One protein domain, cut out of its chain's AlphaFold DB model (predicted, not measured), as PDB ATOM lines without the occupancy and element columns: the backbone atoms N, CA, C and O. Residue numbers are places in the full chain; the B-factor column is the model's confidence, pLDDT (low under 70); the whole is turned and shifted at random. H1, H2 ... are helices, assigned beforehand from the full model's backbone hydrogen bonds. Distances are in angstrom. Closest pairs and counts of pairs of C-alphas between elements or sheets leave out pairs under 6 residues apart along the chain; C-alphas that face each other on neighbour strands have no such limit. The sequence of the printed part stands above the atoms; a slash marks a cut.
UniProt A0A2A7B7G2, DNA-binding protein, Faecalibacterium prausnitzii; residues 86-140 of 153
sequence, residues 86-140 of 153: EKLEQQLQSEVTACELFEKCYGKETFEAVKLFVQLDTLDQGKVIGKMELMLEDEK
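Overview. This is residues 86 to 140 of the 153 residues of the protein "DNA-binding protein" of Faecalibacterium prausnitzii (UniProt A0A2A7B7G2). What shape do the helices make? Three helices follow one another in a flat, open zigzag: H1 and H2 meet near their ends as a V, and H3 folds back from the far end of H2. Residues 86 to 98 of H1 stick out at one end and residues 130 to 140 at the other. How large and of what class is it? The printed part has 55 residues with three named helices, in the order H1, H2, H3, and no named strand; the class is all helix. It is only just extended, close to loose, with a radius of gyration of the C-alphas of 15.2 A and spans of 50 by 26 by 10 A.

Along the chain. Where does the first helix run? H1, residues 86 to 106, begins at C-alpha 86 (18.770, 44.296, 13.044) and is 30.0 A long. What follows it? H2 is residues 108 to 117, 14.1 A long. H3, residues 122 to 136, is 21.2 A long and ends at C-alpha 136 (31.084, 15.713, -19.851).

Arrangement. How does H1 stand to H2? They touch, H1 with residues 99 to 103 alone; the closest C-alphas, of Glu 103 and Phe 111, are 5.9 A apart. They run opposite ways at a steep tilt of 63 degrees. And H3? H3 and H2 are close but not clearly touching, with the C-alphas of Phe 117 and Gln 125 closest at 6.4 A. They run opposite ways at a steep tilt of 38 degrees, and H1 and H3 are apart. What do the backbones show? In H1, H2 and H3 every O i to N i+4 pair is within hydrogen-bond range.

Size, cuts and confidence. How far does it reach? The two C-alphas farthest apart, of Glu 86 and Glu 139, are 52.3 A apart. Are there cuts or long links? The printed part has no cut, and the links H1 to H2 and H2 to H3 are tight. How confident is the model? The mean pLDDT of the printed part is 92.4, and no printed residue is under 70.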
ATOM      1  N   GLU A  86      19.629  45.485  13.182       93.12
ATOM      2  CA  GLU A  86      18.770  44.296  13.044       93.12
ATOM      3  C   GLU A  86      18.524  43.927  11.572       93.12
ATOM      4  O   GLU A  86      18.561  42.756  11.206       93.12
ATOM      5  N   LYS A  87      18.298  44.918  10.699       94.00
ATOM      6  CA  LYS A  87      18.148  44.678   9.255       94.00
ATOM      7  C   LYS A  87      19.423  44.120   8.628       94.00
ATOM      8  O   LYS A  87      19.336  43.204   7.816       94.00
ATOM      9  N   LEU A  88      20.580  44.673   8.989       91.62
ATOM     10  CA  LEU A  88      21.872  44.196   8.499       91.62
ATOM     11  C   LEU A  88      22.128  42.749   8.950       91.62
ATOM     12  O   LEU A  88      22.539  41.916   8.147       91.62
ATOM     13  N   GLU A  89      21.829  42.438  10.211       92.00
ATOM     14  CA  GLU A  89      21.935  41.085  10.763       92.00
ATOM     15  C   GLU A  89      20.993  40.105  10.051       92.00
ATOM     16  O   GLU A  89      21.407  39.005   9.694       92.00
ATOM     17  N   GLN A  90      19.749  40.508   9.772       93.00
ATOM     18  CA  GLN A  90      18.790  39.690   9.020       93.00
ATOM     19  C   GLN A  90      19.253  39.415   7.587       93.00
ATOM     20  O   GLN A  90      19.120  38.289   7.108       93.00
ATOM     21  N   GLN A  91      19.806  40.421   6.905       92.25
ATOM     22  CA  GLN A  91      20.358  40.257   5.561       92.25
ATOM     23  C   GLN A  91      21.515  39.259   5.569       92.25
ATOM     24  O   GLN A  91      21.477  38.280   4.825       92.25
ATOM     25  N   LEU A  92      22.478  39.433   6.477       92.00
ATOM     26  CA  LEU A  92      23.607  38.516   6.606       92.00
ATOM     27  C   LEU A  92      23.143  37.088   6.927       92.00
ATOM     28  O   LEU A  92      23.600  36.130   6.310       92.00
ATOM     29  N   GLN A  93      22.181  36.935   7.841       93.06
ATOM     30  CA  GLN A  93      21.623  35.628   8.179       93.06
ATOM     31  C   GLN A  93      20.926  34.973   6.981       93.06
ATOM     32  O   GLN A  93      21.024  33.758   6.800       93.06
ATOM     33  N   SER A  94      20.233  35.756   6.149       89.44
ATOM     34  CA  SER A  94      19.588  35.242   4.939       89.44
ATOM     35  C   SER A  94      20.604  34.741   3.908       89.44
ATOM     36  O   SER A  94      20.395  33.677   3.328       89.44
ATOM     37  N   GLU A  95      21.736  35.434   3.746       88.62
ATOM     38  CA  GLU A  95      22.829  35.011   2.860       88.62
ATOM     39  C   GLU A  95      23.499  33.726   3.355       88.62
ATOM     40  O   GLU A  95      23.721  32.802   2.572       88.62
ATOM     41  N   VAL A  96      23.763  33.629   4.663       90.12
ATOM     42  CA  VAL A  96      24.312  32.411   5.282       90.12
ATOM     43  C   VAL A  96      23.358  31.239   5.079       90.12
ATOM     44  O   VAL A  96      23.769  30.185   4.604       90.12
ATOM     45  N   THR A  97      22.065  31.445   5.340       91.00
ATOM     46  CA  THR A  97      21.037  30.410   5.156       91.00
ATOM     47  C   THR A  97      20.952  29.964   3.693       91.00
ATOM     48  O   THR A  97      20.814  28.776   3.413       91.00
ATOM     49  N   ALA A  98      21.063  30.893   2.739       87.12
ATOM     50  CA  ALA A  98      21.088  30.561   1.317       87.12
ATOM     51  C   ALA A  98      22.316  29.710   0.948       87.12
ATOM     52  O   ALA A  98      22.175  28.731   0.214       87.12
ATOM     53  N   CYS A  99      23.495  30.031   1.492       86.00
ATOM     54  CA  CYS A  99      24.706  29.226   1.304       86.00
ATOM     55  C   CYS A  99      24.557  27.817   1.895       86.00
ATOM     56  O   CYS A  99      24.867  26.838   1.222       86.00
ATOM     57  N   GLU A 100      24.034  27.703   3.117       87.69
ATOM     58  CA  GLU A 100      23.798  26.413   3.779       87.69
ATOM     59  C   GLU A 100      22.806  25.543   2.996       87.69
ATOM     60  O   GLU A 100      23.022  24.343   2.815       87.69
ATOM     61  N   LEU A 101      21.724  26.143   2.487       89.31
ATOM     62  CA  LEU A 101      20.768  25.449   1.626       89.31
ATOM     63  C   LEU A 101      21.415  25.002   0.313       89.31
ATOM     64  O   LEU A 101      21.155  23.889  -0.139       89.31
ATOM     65  N   PHE A 102      22.269  25.834  -0.286       88.62
ATOM     66  CA  PHE A 102      22.993  25.481  -1.502       88.62
ATOM     67  C   PHE A 102      23.913  24.276  -1.275       88.62
ATOM     68  O   PHE A 102      23.847  23.307  -2.030       88.62
ATOM     69  N   GLU A 103      24.719  24.297  -0.210       87.75
ATOM     70  CA  GLU A 103      25.601  23.183   0.147       87.75
ATOM     71  C   GLU A 103      24.800  21.907   0.443       87.75
ATOM     72  O   GLU A 103      25.166  20.827  -0.015       87.75
ATOM     73  N   LYS A 104      23.655  22.018   1.129       89.12
ATOM     74  CA  LYS A 104      22.775  20.873   1.405       89.12
ATOM     75  C   LYS A 104      22.153  20.276   0.138       89.12
ATOM     76  O   LYS A 104      22.001  19.059   0.061       89.12
ATOM     77  N   CYS A 105      21.755  21.108  -0.823       91.69
ATOM     78  CA  CYS A 105      21.088  20.659  -2.047       91.69
ATOM     79  C   CYS A 105      22.064  20.129  -3.104       91.69
ATOM     80  O   CYS A 105      21.727  19.183  -3.811       91.69
ATOM     81  N   TYR A 106      23.251  20.733  -3.223       91.75
ATOM     82  CA  TYR A 106      24.171  20.490  -4.341       91.75
ATOM     83  C   TYR A 106      25.556  19.983  -3.928       91.75
ATOM     84  O   TYR A 106      26.370  19.658  -4.792       91.75
ATOM     85  N   GLY A 107      25.830  19.886  -2.629       91.25
ATOM     86  CA  GLY A 107      27.104  19.418  -2.100       91.25
ATOM     87  C   GLY A 107      28.188  20.494  -2.049       91.25
ATOM     88  O   GLY A 107      28.099  21.572  -2.647       91.25
ATOM     89  N   LYS A 108      29.249  20.171  -1.310       89.81
ATOM     90  CA  LYS A 108      30.353  21.081  -1.003       89.81
ATOM     91  C   LYS A 108      31.222  21.386  -2.222       89.81
ATOM     92  O   LYS A 108      31.683  22.514  -2.381       89.81
ATOM     93  N   GLU A 109      31.424  20.407  -3.101       91.25
ATOM     94  CA  GLU A 109      32.204  20.554  -4.332       91.25
ATOM     95  C   GLU A 109      31.553  21.568  -5.279       91.25
ATOM     96  O   GLU A 109      32.243  22.414  -5.848       91.25
ATOM     97  N   THR A 110      30.221  21.541  -5.390       90.56
ATOM     98  CA  THR A 110      29.466  22.510  -6.193       90.56
ATOM     99  C   THR A 110      29.560  23.908  -5.595       90.56
ATOM    100  O   THR A 110      29.760  24.878  -6.323       90.56
ATOM    101  N   PHE A 111      29.453  24.032  -4.268       87.94
ATOM    102  CA  PHE A 111      29.588  25.322  -3.593       87.94
ATOM    103  C   PHE A 111      30.973  25.945  -3.820       87.94
ATOM    104  O   PHE A 111      31.072  27.119  -4.184       87.94
ATOM    105  N   GLU A 112      32.043  25.156  -3.685       89.88
ATOM    106  CA  GLU A 112      33.407  25.630  -3.939       89.88
ATOM    107  C   GLU A 112      33.607  26.016  -5.414       89.88
ATOM    108  O   GLU A 112      34.199  27.057  -5.706       89.88
ATOM    109  N   ALA A 113      33.050  25.238  -6.351       92.69
ATOM    110  CA  ALA A 113      33.083  25.572  -7.772       92.69
ATOM    111  C   ALA A 113      32.396  26.917  -8.057       92.69
ATOM    112  O   ALA A 113      32.987  27.768  -8.721       92.69
ATOM    113  N   VAL A 114      31.196  27.154  -7.510       92.25
ATOM    114  CA  VAL A 114      30.476  28.432  -7.657       92.25
ATOM    115  C   VAL A 114      31.278  29.587  -7.057       92.25
ATOM    116  O   VAL A 114      31.436  30.619  -7.708       92.25
ATOM    117  N   LYS A 115      31.847  29.412  -5.859       90.44
ATOM    118  CA  LYS A 115      32.658  30.435  -5.182       90.44
ATOM    119  C   LYS A 115      33.886  30.860  -5.992       90.44
ATOM    120  O   LYS A 115      34.241  32.040  -5.985       90.44
ATOM    121  N   LEU A 116      34.546  29.925  -6.675       93.75
ATOM    122  CA  LEU A 116      35.651  30.244  -7.582       93.75
ATOM    123  C   LEU A 116      35.134  30.889  -8.874       93.75
ATOM    124  O   LEU A 116      35.694  31.882  -9.333       93.75
ATOM    125  N   PHE A 117      34.040  30.369  -9.431       95.38
ATOM    126  CA  PHE A 117      33.468  30.817 -10.700       95.38
ATOM    127  C   PHE A 117      32.996  32.280 -10.675       95.38
ATOM    128  O   PHE A 117      33.234  33.021 -11.629       95.38
ATOM    129  N   VAL A 118      32.385  32.734  -9.575       93.19
ATOM    130  CA  VAL A 118      31.897  34.124  -9.443       93.19
ATOM    131  C   VAL A 118      33.013  35.174  -9.353       93.19
ATOM    132  O   VAL A 118      32.738  36.356  -9.528       93.19
ATOM    133  N   GLN A 119      34.260  34.769  -9.087       94.19
ATOM    134  CA  GLN A 119      35.416  35.678  -9.060       94.19
ATOM    135  C   GLN A 119      36.020  35.920 -10.452       94.19
ATOM    136  O   GLN A 119      36.848  36.815 -10.608       94.19
ATOM    137  N   LEU A 120      35.637  35.116 -11.445       95.44
ATOM    138  CA  LEU A 120      36.116  35.226 -12.820       95.44
ATOM    139  C   LEU A 120      35.317  36.277 -13.598       95.44
ATOM    140  O   LEU A 120      34.140  36.512 -13.320       95.44
ATOM    141  N   ASP A 121      35.944  36.870 -14.614       97.19
ATOM    142  CA  ASP A 121      35.221  37.698 -15.579       97.19
ATOM    143  C   ASP A 121      34.357  36.843 -16.527       97.19
ATOM    144  O   ASP A 121      34.475  35.617 -16.590       97.19
ATOM    145  N   THR A 122      33.477  37.491 -17.291       96.38
ATOM    146  CA  THR A 122      32.537  36.801 -18.188       96.38
ATOM    147  C   THR A 122      33.233  35.951 -19.259       96.38
ATOM    148  O   THR A 122      32.698  34.919 -19.668       96.38
ATOM    149  N   LEU A 123      34.421  36.354 -19.720       96.94
ATOM    150  CA  LEU A 123      35.166  35.609 -20.733       96.94
ATOM    151  C   LEU A 123      35.721  34.310 -20.138       96.94
ATOM    152  O   LEU A 123      35.583  33.241 -20.737       96.94
ATOM    153  N   ASP A 124      36.333  34.392 -18.961       97.31
ATOM    154  CA  ASP A 124      36.912  33.240 -18.274       97.31
ATOM    155  C   ASP A 124      35.842  32.296 -17.712       97.31
ATOM    156  O   ASP A 124      36.023  31.078 -17.766       97.31
ATOM    157  N   GLN A 125      34.686  32.819 -17.296       97.12
ATOM    158  CA  GLN A 125      33.499  32.015 -16.992       97.12
ATOM    159  C   GLN A 125      33.080  31.148 -18.188       97.12
ATOM    160  O   GLN A 125      32.898  29.939 -18.038       97.12
ATOM    161  N   GLY A 126      33.012  31.730 -19.393       95.94
ATOM    162  CA  GLY A 126      32.708  30.985 -20.618       95.94
ATOM    163  C   GLY A 126      33.730  29.881 -20.914       95.94
ATOM    164  O   GLY A 126      33.355  28.771 -21.286       95.94
ATOM    165  N   LYS A 127      35.024  30.138 -20.676       97.38
ATOM    166  CA  LYS A 127      36.075  29.115 -20.833       97.38
ATOM    167  C   LYS A 127      35.926  27.969 -19.835       97.38
ATOM    168  O   LYS A 127      36.189  26.824 -20.193       97.38
ATOM    169  N   VAL A 128      35.568  28.263 -18.585       97.00
ATOM    170  CA  VAL A 128      35.340  27.229 -17.567       97.00
ATOM    171  C   VAL A 128      34.134  26.370 -17.942       97.00
ATOM    172  O   VAL A 128      34.262  25.149 -17.917       97.00
ATOM    173  N   ILE A 129      33.023  26.982 -18.367       96.12
ATOM    174  CA  ILE A 129      31.836  26.251 -18.843       96.12
ATOM    175  C   ILE A 129      32.204  25.347 -20.020       96.12
ATOM    176  O   ILE A 129      31.974  24.146 -19.943       96.12
ATOM    177  N   GLY A 130      32.868  25.877 -21.052       96.19
ATOM    178  CA  GLY A 130      33.259  25.071 -22.212       96.19
ATOM    179  C   GLY A 130      34.175  23.897 -21.848       96.19
ATOM    180  O   GLY A 130      34.041  22.806 -22.389       96.19
ATOM    181  N   LYS A 131      35.084  24.068 -20.876       96.00
ATOM    182  CA  LYS A 131      35.888  22.948 -20.355       96.00
ATOM    183  C   LYS A 131      35.032  21.903 -19.642       96.00
ATOM    184  O   LYS A 131      35.301  20.718 -19.801       96.00
ATOM    185  N   MET A 132      34.042  22.321 -18.854       94.94
ATOM    186  CA  MET A 132      33.113  21.401 -18.194       94.94
ATOM    187  C   MET A 132      32.280  20.627 -19.221       94.94
ATOM    188  O   MET A 132      32.174  19.413 -19.098       94.94
ATOM    189  N   GLU A 133      31.757  21.302 -20.249       94.62
ATOM    190  CA  GLU A 133      31.027  20.676 -21.361       94.62
ATOM    191  C   GLU A 133      31.890  19.612 -22.049       94.62
ATOM    192  O   GLU A 133      31.481  18.457 -22.121       94.62
ATOM    193  N   LEU A 134      33.130  19.953 -22.422       94.25
ATOM    194  CA  LEU A 134      34.079  18.999 -23.010       94.25
ATOM    195  C   LEU A 134      34.388  17.812 -22.082       94.25
ATOM    196  O   LEU A 134      34.531  16.684 -22.541       94.25
ATOM    197  N   MET A 135      34.509  18.032 -20.768       93.06
ATOM    198  CA  MET A 135      34.737  16.942 -19.809       93.06
ATOM    199  C   MET A 135      33.536  15.997 -19.693       93.06
ATOM    200  O   MET A 135      33.730  14.818 -19.401       93.06
ATOM    201  N   LEU A 136      32.317  16.502 -19.896       92.06
ATOM    202  CA  LEU A 136      31.084  15.713 -19.851       92.06
ATOM    203  C   LEU A 136      30.880  14.845 -21.104       92.06
ATOM    204  O   LEU A 136      30.080  13.914 -21.053       92.06
ATOM    205  N   GLU A 137      31.619  15.096 -22.188       92.31
ATOM    206  CA  GLU A 137      31.634  14.252 -23.395       92.31
ATOM    207  C   GLU A 137      32.420  12.932 -23.204       92.31
ATOM    208  O   GLU A 137      32.349  12.044 -24.051       92.31
ATOM    209  N   ASP A 138      33.169  12.778 -22.103       92.88
ATOM    210  CA  ASP A 138      33.918  11.556 -21.765       92.88
ATOM    211  C   ASP A 138      32.976  10.367 -21.472       92.88
ATOM    212  O   ASP A 138      32.013  10.487 -20.706       92.88
ATOM    213  N   GLU A 139      33.297   9.189 -22.023       84.81
ATOM    214  CA  GLU A 139      32.482   7.964 -21.939       84.81
ATOM    215  C   GLU A 139      32.104   7.562 -20.505       84.81
ATOM    216  O   GLU A 139      31.033   6.990 -20.280       84.81
ATOM    217  N   LYS A 140      32.933   7.893 -19.501       89.62
ATOM    218  CA  LYS A 140      32.644   7.577 -18.089       89.62
ATOM    219  C   LYS A 140      31.387   8.272 -17.549       89.62
ATOM    220  O   LYS A 140      30.860   7.849 -16.519       89.62
TER     221      LYS A 140